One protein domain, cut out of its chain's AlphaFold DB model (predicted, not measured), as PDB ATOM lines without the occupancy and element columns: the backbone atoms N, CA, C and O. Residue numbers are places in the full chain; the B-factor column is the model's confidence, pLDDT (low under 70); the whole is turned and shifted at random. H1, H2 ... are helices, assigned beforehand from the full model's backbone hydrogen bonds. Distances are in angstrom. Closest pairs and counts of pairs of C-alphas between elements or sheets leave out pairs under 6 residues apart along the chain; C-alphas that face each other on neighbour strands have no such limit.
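AT A GLANCE: This is residues 2 to 65 of the 557 residues of a protein of Cystoisospora suis (UniProt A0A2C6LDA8). The long helix H2 runs the length of the model, and the shorter H1 folds back beside it as a narrow, loose V, joined by a loop near the closed end. Residues 56 to 65, of which 56 to 64 belong to H2, stick out at the open end. The printed part has 64 residues with two named helices, H1 then H2, and no named strand: all helix. It is only just loose, close to extended, with a radius of gyration of the C-alphas of 16.1 A and spans of 55 by 19 by 10 A.

HOW THE PARTS SIT: H2, residues 31 to 64, and H1, residues 2 to 24, are close but not clearly touching, the closest C-alphas being those of Gly 37 and Leu 23, 6.7 A apart. They run opposite ways at a shallow tilt of 18 degrees. O i to N i+4 pairs are within hydrogen-bond range in 29 of 30 for H2 and 17 of 19 for H1.

IN THESE COORDINATES: H2 measures 49.6 A, from C-alpha 31 at (-33.504, 11.689, 43.794) to C-alpha 64 at (-46.294, -5.623, -0.928). H1 measures 33.2 A, from C-alpha 2 at (-47.056, -17.005, 15.616).

THE WHOLE: The C-alphas farthest apart, of Lys 29 and Ser 65, are 55.3 A apart. The link is short, and the printed part has no cut. Mean pLDDT of the printed part is 71.6, with 30 residues under 70, among them 18 to 31.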
ATOM      1  N   ARG A   2     -46.446 -16.649  14.305       48.59
ATOM      2  CA  ARG A   2     -47.056 -17.005  15.616       48.59
ATOM      3  C   ARG A   2     -46.052 -17.133  16.776       48.59
ATOM      4  O   ARG A   2     -46.246 -16.488  17.794       48.59
ATOM      5  N   TRP A   3     -44.954 -17.869  16.584       54.00
ATOM      6  CA  TRP A   3     -43.908 -18.040  17.602       54.00
ATOM      7  C   TRP A   3     -43.146 -16.755  17.967       54.00
ATOM      8  O   TRP A   3     -42.888 -16.551  19.143       54.00
ATOM      9  N   LEU A   4     -42.846 -15.865  17.009       59.41
ATOM     10  CA  LEU A   4     -42.186 -14.573  17.279       59.41
ATOM     11  C   LEU A   4     -43.096 -13.602  18.043       59.41
ATOM     12  O   LEU A   4     -42.630 -12.863  18.906       59.41
ATOM     13  N   LEU A   5     -44.399 -13.619  17.747       64.75
ATOM     14  CA  LEU A   5     -45.383 -12.856  18.515       64.75
ATOM     15  C   LEU A   5     -45.526 -13.422  19.935       64.75
ATOM     16  O   LEU A   5     -45.587 -12.646  20.883       64.75
ATOM     17  N   LEU A   6     -45.517 -14.753  20.087       66.44
ATOM     18  CA  LEU A   6     -45.589 -15.407  21.396       66.44
ATOM     19  C   LEU A   6     -44.349 -15.124  22.255       66.44
ATOM     20  O   LEU A   6     -44.494 -14.767  23.418       66.44
ATOM     21  N   THR A   7     -43.135 -15.241  21.702       66.88
ATOM     22  CA  THR A   7     -41.903 -14.955  22.457       66.88
ATOM     23  C   THR A   7     -41.790 -13.473  22.807       66.88
ATOM     24  O   THR A   7     -41.460 -13.157  23.948       66.88
ATOM     25  N   GLY A   8     -42.156 -12.566  21.892       64.12
ATOM     26  CA  GLY A   8     -42.262 -11.135  22.193       64.12
ATOM     27  C   GLY A   8     -43.221 -10.848  23.355       64.12
ATOM     28  O   GLY A   8     -42.842 -10.190  24.321       64.12
ATOM     29  N   PHE A   9     -44.438 -11.404  23.324       70.19
ATOM     30  CA  PHE A   9     -45.410 -11.239  24.415       70.19
ATOM     31  C   PHE A   9     -44.917 -11.823  25.748       70.19
ATOM     32  O   PHE A   9     -44.995 -11.150  26.778       70.19
ATOM     33  N   CYS A  10     -44.386 -13.050  25.737       70.94
ATOM     34  CA  CYS A  10     -43.988 -13.759  26.953       70.94
ATOM     35  C   CYS A  10     -42.782 -13.138  27.671       70.94
ATOM     36  O   CYS A  10     -42.719 -13.227  28.893       70.94
ATOM     37  N   PHE A  11     -41.844 -12.498  26.962       68.06
ATOM     38  CA  PHE A  11     -40.688 -11.852  27.602       68.06
ATOM     39  C   PHE A  11     -40.918 -10.368  27.933       68.06
ATOM     40  O   PHE A  11     -40.471  -9.905  28.983       68.06
ATOM     41  N   CYS A  12     -41.639  -9.612  27.098       66.25
ATOM     42  CA  CYS A  12     -41.774  -8.164  27.296       66.25
ATOM     43  C   CYS A  12     -42.791  -7.775  28.381       66.25
ATOM     44  O   CYS A  12     -42.589  -6.766  29.064       66.25
ATOM     45  N   ILE A  13     -43.868  -8.550  28.572       72.31
ATOM     46  CA  ILE A  13     -44.928  -8.215  29.541       72.31
ATOM     47  C   ILE A  13     -44.475  -8.409  31.001       72.31
ATOM     48  O   ILE A  13     -44.633  -7.462  31.777       72.31
ATOM     49  N   PRO A  14     -43.861  -9.543  31.406       70.50
ATOM     50  CA  PRO A  14     -43.400  -9.716  32.786       70.50
ATOM     51  C   PRO A  14     -42.319  -8.704  33.177       70.50
ATOM     52  O   PRO A  14     -42.332  -8.192  34.294       70.50
ATOM     53  N   TRP A  15     -41.421  -8.356  32.248       72.25
ATOM     54  CA  TRP A  15     -40.371  -7.361  32.489       72.25
ATOM     55  C   TRP A  15     -40.956  -5.948  32.641       72.25
ATOM     56  O   TRP A  15     -40.607  -5.234  33.583       72.25
ATOM     57  N   GLY A  16     -41.902  -5.560  31.776       69.75
ATOM     58  CA  GLY A  16     -42.623  -4.290  31.903       69.75
ATOM     59  C   GLY A  16     -43.366  -4.173  33.240       69.75
ATOM     60  O   GLY A  16     -43.234  -3.162  33.930       69.75
ATOM     61  N   ALA A  17     -44.069  -5.233  33.652       72.00
ATOM     62  CA  ALA A  17     -44.757  -5.286  34.942       72.00
ATOM     63  C   ALA A  17     -43.783  -5.185  36.133       72.00
ATOM     64  O   ALA A  17     -44.039  -4.423  37.065       72.00
ATOM     65  N   ALA A  18     -42.647  -5.888  36.090       68.62
ATOM     66  CA  ALA A  18     -41.631  -5.836  37.144       68.62
ATOM     67  C   ALA A  18     -40.997  -4.438  37.288       68.62
ATOM     68  O   ALA A  18     -40.848  -3.950  38.408       68.62
ATOM     69  N   MET A  19     -40.683  -3.755  36.178       67.88
ATOM     70  CA  MET A  19     -40.185  -2.371  36.218       67.88
ATOM     71  C   MET A  19     -41.239  -1.388  36.740       67.88
ATOM     72  O   MET A  19     -40.909  -0.503  37.529       67.88
ATOM     73  N   TYR A  20     -42.504  -1.544  36.337       67.62
ATOM     74  CA  TYR A  20     -43.588  -0.668  36.784       67.62
ATOM     75  C   TYR A  20     -43.880  -0.831  38.284       67.62
ATOM     76  O   TYR A  20     -44.047   0.158  38.994       67.62
ATOM     77  N   LEU A  21     -43.858  -2.069  38.792       68.69
ATOM     78  CA  LEU A  21     -43.989  -2.358  40.222       68.69
ATOM     79  C   LEU A  21     -42.780  -1.855  41.026       68.69
ATOM     80  O   LEU A  21     -42.975  -1.280  42.094       68.69
ATOM     81  N   GLY A  22     -41.555  -1.988  40.502       63.94
ATOM     82  CA  GLY A  22     -40.350  -1.429  41.130       63.94
ATOM     83  C   GLY A  22     -40.388   0.099  41.257       63.94
ATOM     84  O   GLY A  22     -40.016   0.647  42.291       63.94
ATOM     85  N   LEU A  23     -40.922   0.796  40.250       61.78
ATOM     86  CA  LEU A  23     -41.137   2.248  40.287       61.78
ATOM     87  C   LEU A  23     -42.206   2.697  41.300       61.78
ATOM     88  O   LEU A  23     -42.212   3.865  41.692       61.78
ATOM     89  N   TRP A  24     -43.117   1.808  41.710       63.53
ATOM     90  CA  TRP A  24     -44.243   2.144  42.591       63.53
ATOM     91  C   TRP A  24     -43.995   1.810  44.070       63.53
ATOM     92  O   TRP A  24     -44.643   2.380  44.945       63.53
ATOM     93  N   THR A  25     -43.040   0.924  44.373       60.31
ATOM     94  CA  THR A  25     -42.728   0.491  45.748       60.31
ATOM     95  C   THR A  25     -41.680   1.351  46.467       60.31
ATOM     96  O   THR A  25     -41.468   1.170  47.669       60.31
ATOM     97  N   GLU A  26     -41.034   2.305  45.788       53.12
ATOM     98  CA  GLU A  26     -39.844   2.979  46.320       53.12
ATOM     99  C   GLU A  26     -40.120   4.294  47.089       53.12
ATOM    100  O   GLU A  26     -40.793   5.227  46.638       53.12
ATOM    101  N   ARG A  27     -39.580   4.385  48.313       58.47
ATOM    102  CA  ARG A  27     -39.894   5.444  49.288       58.47
ATOM    103  C   ARG A  27     -39.146   6.763  49.032       58.47
ATOM    104  O   ARG A  27     -38.128   7.016  49.663       58.47
ATOM    105  N   LYS A  28     -39.738   7.655  48.231       57.56
ATOM    106  CA  LYS A  28     -39.724   9.148  48.310       57.56
ATOM    107  C   LYS A  28     -38.434   9.972  48.588       57.56
ATOM    108  O   LYS A  28     -38.557  11.198  48.541       57.56
ATOM    109  N   LYS A  29     -37.246   9.421  48.881       60.03
ATOM    110  CA  LYS A  29     -36.076  10.209  49.344       60.03
ATOM    111  C   LYS A  29     -34.866  10.240  48.403       60.03
ATOM    112  O   LYS A  29     -34.176  11.258  48.389       60.03
ATOM    113  N   ASP A  30     -34.669   9.232  47.554       69.25
ATOM    114  CA  ASP A  30     -33.482   9.157  46.690       69.25
ATOM    115  C   ASP A  30     -33.733   9.705  45.279       69.25
ATOM    116  O   ASP A  30     -34.207   9.032  44.364       69.25
ATOM    117  N   ARG A  31     -33.363  10.979  45.082       68.38
ATOM    118  CA  ARG A  31     -33.504  11.689  43.794       68.38
ATOM    119  C   ARG A  31     -32.710  11.042  42.646       68.38
ATOM    120  O   ARG A  31     -33.077  11.238  41.490       68.38
ATOM    121  N   GLY A  32     -31.648  10.293  42.956       72.56
ATOM    122  CA  GLY A  32     -30.803   9.605  41.973       72.56
ATOM    123  C   GLY A  32     -31.500   8.422  41.296       72.56
ATOM    124  O   GLY A  32     -31.542   8.365  40.067       72.56
ATOM    125  N   LEU A  33     -32.122   7.521  42.067       66.56
ATOM    126  CA  LEU A  33     -32.838   6.372  41.494       66.56
ATOM    127  C   LEU A  33     -34.053   6.804  40.664       66.56
ATOM    128  O   LEU A  33     -34.322   6.231  39.612       66.56
ATOM    129  N   HIS A  34     -34.723   7.890  41.055       69.25
ATOM    130  CA  HIS A  34     -35.846   8.434  40.293       69.25
ATOM    131  C   HIS A  34     -35.454   8.946  38.885       69.25
ATOM    132  O   HIS A  34     -36.268   8.888  37.961       69.25
ATOM    133  N   GLN A  35     -34.215   9.420  38.694       75.56
ATOM    134  CA  GLN A  35     -33.673   9.774  37.369       75.56
ATOM    135  C   GLN A  35     -33.403   8.512  36.529       75.56
ATOM    136  O   GLN A  35     -33.810   8.442  35.369       75.56
ATOM    137  N   LEU A  36     -32.788   7.486  37.132       75.06
ATOM    138  CA  LEU A  36     -32.530   6.188  36.493       75.06
ATOM    139  C   LEU A  36     -33.821   5.480  36.061       75.06
ATOM    140  O   LEU A  36     -33.914   5.015  34.928       75.06
ATOM    141  N   GLY A  37     -34.845   5.462  36.916       75.75
ATOM    142  CA  GLY A  37     -36.150   4.882  36.600       75.75
ATOM    143  C   GLY A  37     -36.859   5.585  35.434       75.75
ATOM    144  O   GLY A  37     -37.469   4.926  34.592       75.75
ATOM    145  N   LYS A  38     -36.720   6.915  35.322       78.50
ATOM    146  CA  LYS A  38     -37.216   7.684  34.168       78.50
ATOM    147  C   LYS A  38     -36.463   7.350  32.879       78.50
ATOM    148  O   LYS A  38     -37.106   7.142  31.854       78.50
ATOM    149  N   LEU A  39     -35.134   7.249  32.929       81.31
ATOM    150  CA  LEU A  39     -34.327   6.822  31.780       81.31
ATOM    151  C   LEU A  39     -34.689   5.403  31.322       81.31
ATOM    152  O   LEU A  39     -34.888   5.189  30.128       81.31
ATOM    153  N   ALA A  40     -34.856   4.461  32.253       78.88
ATOM    154  CA  ALA A  40     -35.278   3.096  31.944       78.88
ATOM    155  C   ALA A  40     -36.660   3.052  31.265       78.88
ATOM    156  O   ALA A  40     -36.822   2.374  30.250       78.88
ATOM    157  N   ALA A  41     -37.633   3.827  31.758       78.38
ATOM    158  CA  ALA A  41     -38.961   3.923  31.149       78.38
ATOM    159  C   ALA A  41     -38.925   4.513  29.723       78.38
ATOM    160  O   ALA A  41     -39.605   4.006  28.831       78.38
ATOM    161  N   VAL A  42     -38.101   5.542  29.482       83.31
ATOM    162  CA  VAL A  42     -37.921   6.138  28.144       83.31
ATOM    163  C   VAL A  42     -37.247   5.157  27.181       83.31
ATOM    164  O   VAL A  42     -37.714   4.992  26.055       83.31
ATOM    165  N   LEU A  43     -36.195   4.455  27.617       83.81
ATOM    166  CA  LEU A  43     -35.518   3.436  26.806       83.81
ATOM    167  C   LEU A  43     -36.450   2.263  26.460       83.81
ATOM    168  O   LEU A  43     -36.449   1.796  25.322       83.81
ATOM    169  N   TRP A  44     -37.289   1.828  27.404       83.38
ATOM    170  CA  TRP A  44     -38.291   0.783  27.173       83.38
ATOM    171  C   TRP A  44     -39.367   1.220  26.165       83.38
ATOM    172  O   TRP A  44     -39.713   0.455  25.264       83.38
ATOM    173  N   ALA A  45     -39.847   2.466  26.253       82.94
ATOM    174  CA  ALA A  45     -40.794   3.023  25.286       82.94
ATOM    175  C   ALA A  45     -40.190   3.137  23.871       82.94
ATOM    176  O   ALA A  45     -40.847   2.792  22.888       82.94
ATOM    177  N   LEU A  46     -38.922   3.554  23.759       84.62
ATOM    178  CA  LEU A  46     -38.198   3.592  22.482       84.62
ATOM    179  C   LEU A  46     -38.016   2.189  21.881       84.62
ATOM    180  O   LEU A  46     -38.257   2.005  20.689       84.62
ATOM    181  N   ALA A  47     -37.665   1.189  22.696       83.19
ATOM    182  CA  ALA A  47     -37.556  -0.199  22.246       83.19
ATOM    183  C   ALA A  47     -38.893  -0.736  21.695       83.19
ATOM    184  O   ALA A  47     -38.910  -1.393  20.652       83.19
ATOM    185  N   TRP A  48     -40.018  -0.399  22.336       83.31
ATOM    186  CA  TRP A  48     -41.357  -0.741  21.842       83.31
ATOM    187  C   TRP A  48     -41.711  -0.069  20.515       83.31
ATOM    188  O   TRP A  48     -42.270  -0.727  19.638       83.31
ATOM    189  N   LEU A  49     -41.366   1.209  20.331       86.62
ATOM    190  CA  LEU A  49     -41.588   1.911  19.062       86.62
ATOM    191  C   LEU A  49     -40.772   1.290  17.917       86.62
ATOM    192  O   LEU A  49     -41.309   1.096  16.827       86.62
ATOM    193  N   VAL A  50     -39.516   0.908  18.168       88.00
ATOM    194  CA  VAL A  50     -38.676   0.201  17.183       88.00
ATOM    195  C   VAL A  50     -39.245  -1.185  16.860       88.00
ATOM    196  O   VAL A  50     -39.323  -1.553  15.688       88.00
ATOM    197  N   PHE A  51     -39.695  -1.940  17.867       83.31
ATOM    198  CA  PHE A  51     -40.314  -3.254  17.663       83.31
ATOM    199  C   PHE A  51     -41.613  -3.163  16.845       83.31
ATOM    200  O   PHE A  51     -41.775  -3.896  15.871       83.31
ATOM    201  N   LEU A  52     -42.505  -2.223  17.177       85.44
ATOM    202  CA  LEU A  52     -43.730  -1.974  16.411       85.44
ATOM    203  C   LEU A  52     -43.421  -1.530  14.976       85.44
ATOM    204  O   LEU A  52     -44.040  -2.037  14.042       85.44
ATOM    205  N   GLY A  53     -42.429  -0.655  14.786       87.81
ATOM    206  CA  GLY A  53     -41.945  -0.252  13.465       87.81
ATOM    207  C   GLY A  53     -41.452  -1.437  12.629       87.81
ATOM    208  O   GLY A  53     -41.834  -1.564  11.468       87.81
ATOM    209  N   LEU A  54     -40.685  -2.357  13.227       84.00
ATOM    210  CA  LEU A  54     -40.250  -3.600  12.578       84.00
ATOM    211  C   LEU A  54     -41.423  -4.534  12.254       84.00
ATOM    212  O   LEU A  54     -41.473  -5.077  11.152       84.00
ATOM    213  N   CYS A  55     -42.391  -4.705  13.158       79.94
ATOM    214  CA  CYS A  55     -43.587  -5.507  12.886       79.94
ATOM    215  C   CYS A  55     -44.419  -4.935  11.730       79.94
ATOM    216  O   CYS A  55     -44.867  -5.696  10.872       79.94
ATOM    217  N   ILE A  56     -44.589  -3.609  11.674       84.12
ATOM    218  CA  ILE A  56     -45.283  -2.925  10.576       84.12
ATOM    219  C   ILE A  56     -44.482  -3.061   9.279       84.12
ATOM    220  O   ILE A  56     -45.062  -3.429   8.264       84.12
ATOM    221  N   ALA A  57     -43.162  -2.855   9.298       79.81
ATOM    222  CA  ALA A  57     -42.310  -3.016   8.121       79.81
ATOM    223  C   ALA A  57     -42.362  -4.449   7.562       79.81
ATOM    224  O   ALA A  57     -42.542  -4.624   6.362       79.81
ATOM    225  N   VAL A  58     -42.296  -5.478   8.414       78.06
ATOM    226  CA  VAL A  58     -42.452  -6.885   8.000       78.06
ATOM    227  C   VAL A  58     -43.864  -7.157   7.467       78.06
ATOM    228  O   VAL A  58     -44.011  -7.853   6.466       78.06
ATOM    229  N   GLY A  59     -44.904  -6.588   8.085       75.12
ATOM    230  CA  GLY A  59     -46.283  -6.687   7.597       75.12
ATOM    231  C   GLY A  59     -46.469  -6.043   6.219       75.12
ATOM    232  O   GLY A  59     -47.053  -6.658   5.331       75.12
ATOM    233  N   VAL A  60     -45.911  -4.847   6.011       76.06
ATOM    234  CA  VAL A  60     -45.907  -4.145   4.721       76.06
ATOM    235  C   VAL A  60     -45.088  -4.908   3.686       76.06
ATOM    236  O   VAL A  60     -45.561  -5.053   2.566       76.06
ATOM    237  N   ILE A  61     -43.920  -5.458   4.033       71.56
ATOM    238  CA  ILE A  61     -43.149  -6.334   3.137       71.56
ATOM    239  C   ILE A  61     -43.992  -7.541   2.715       71.56
ATOM    240  O   ILE A  61     -44.068  -7.818   1.526       71.56
ATOM    241  N   ILE A  62     -44.690  -8.222   3.628       67.31
ATOM    242  CA  ILE A  62     -45.558  -9.369   3.290       67.31
ATOM    243  C   ILE A  62     -46.773  -8.957   2.435       67.31
ATOM    244  O   ILE A  62     -47.193  -9.719   1.573       67.31
ATOM    245  N   LEU A  63     -47.325  -7.756   2.638       64.50
ATOM    246  CA  LEU A  63     -48.457  -7.232   1.858       64.50
ATOM    247  C   LEU A  63     -48.051  -6.702   0.473       64.50
ATOM    248  O   LEU A  63     -48.861  -6.728  -0.448       64.50
ATOM    249  N   THR A  64     -46.818  -6.207   0.324       59.62
ATOM    250  CA  THR A  64     -46.294  -5.623  -0.928       59.62
ATOM    251  C   THR A  64     -45.464  -6.597  -1.758       59.62
ATOM    252  O   THR A  64     -45.393  -6.450  -2.979       59.62
ATOM    253  N   SER A  65     -44.895  -7.638  -1.143       47.22
ATOM    254  CA  SER A  65     -44.373  -8.796  -1.869       47.22
ATOM    255  C   SER A  65     -45.539  -9.640  -2.378       47.22
ATOM    256  O   SER A  65     -45.981 -10.602  -1.755       47.22
TER     257      SER A  65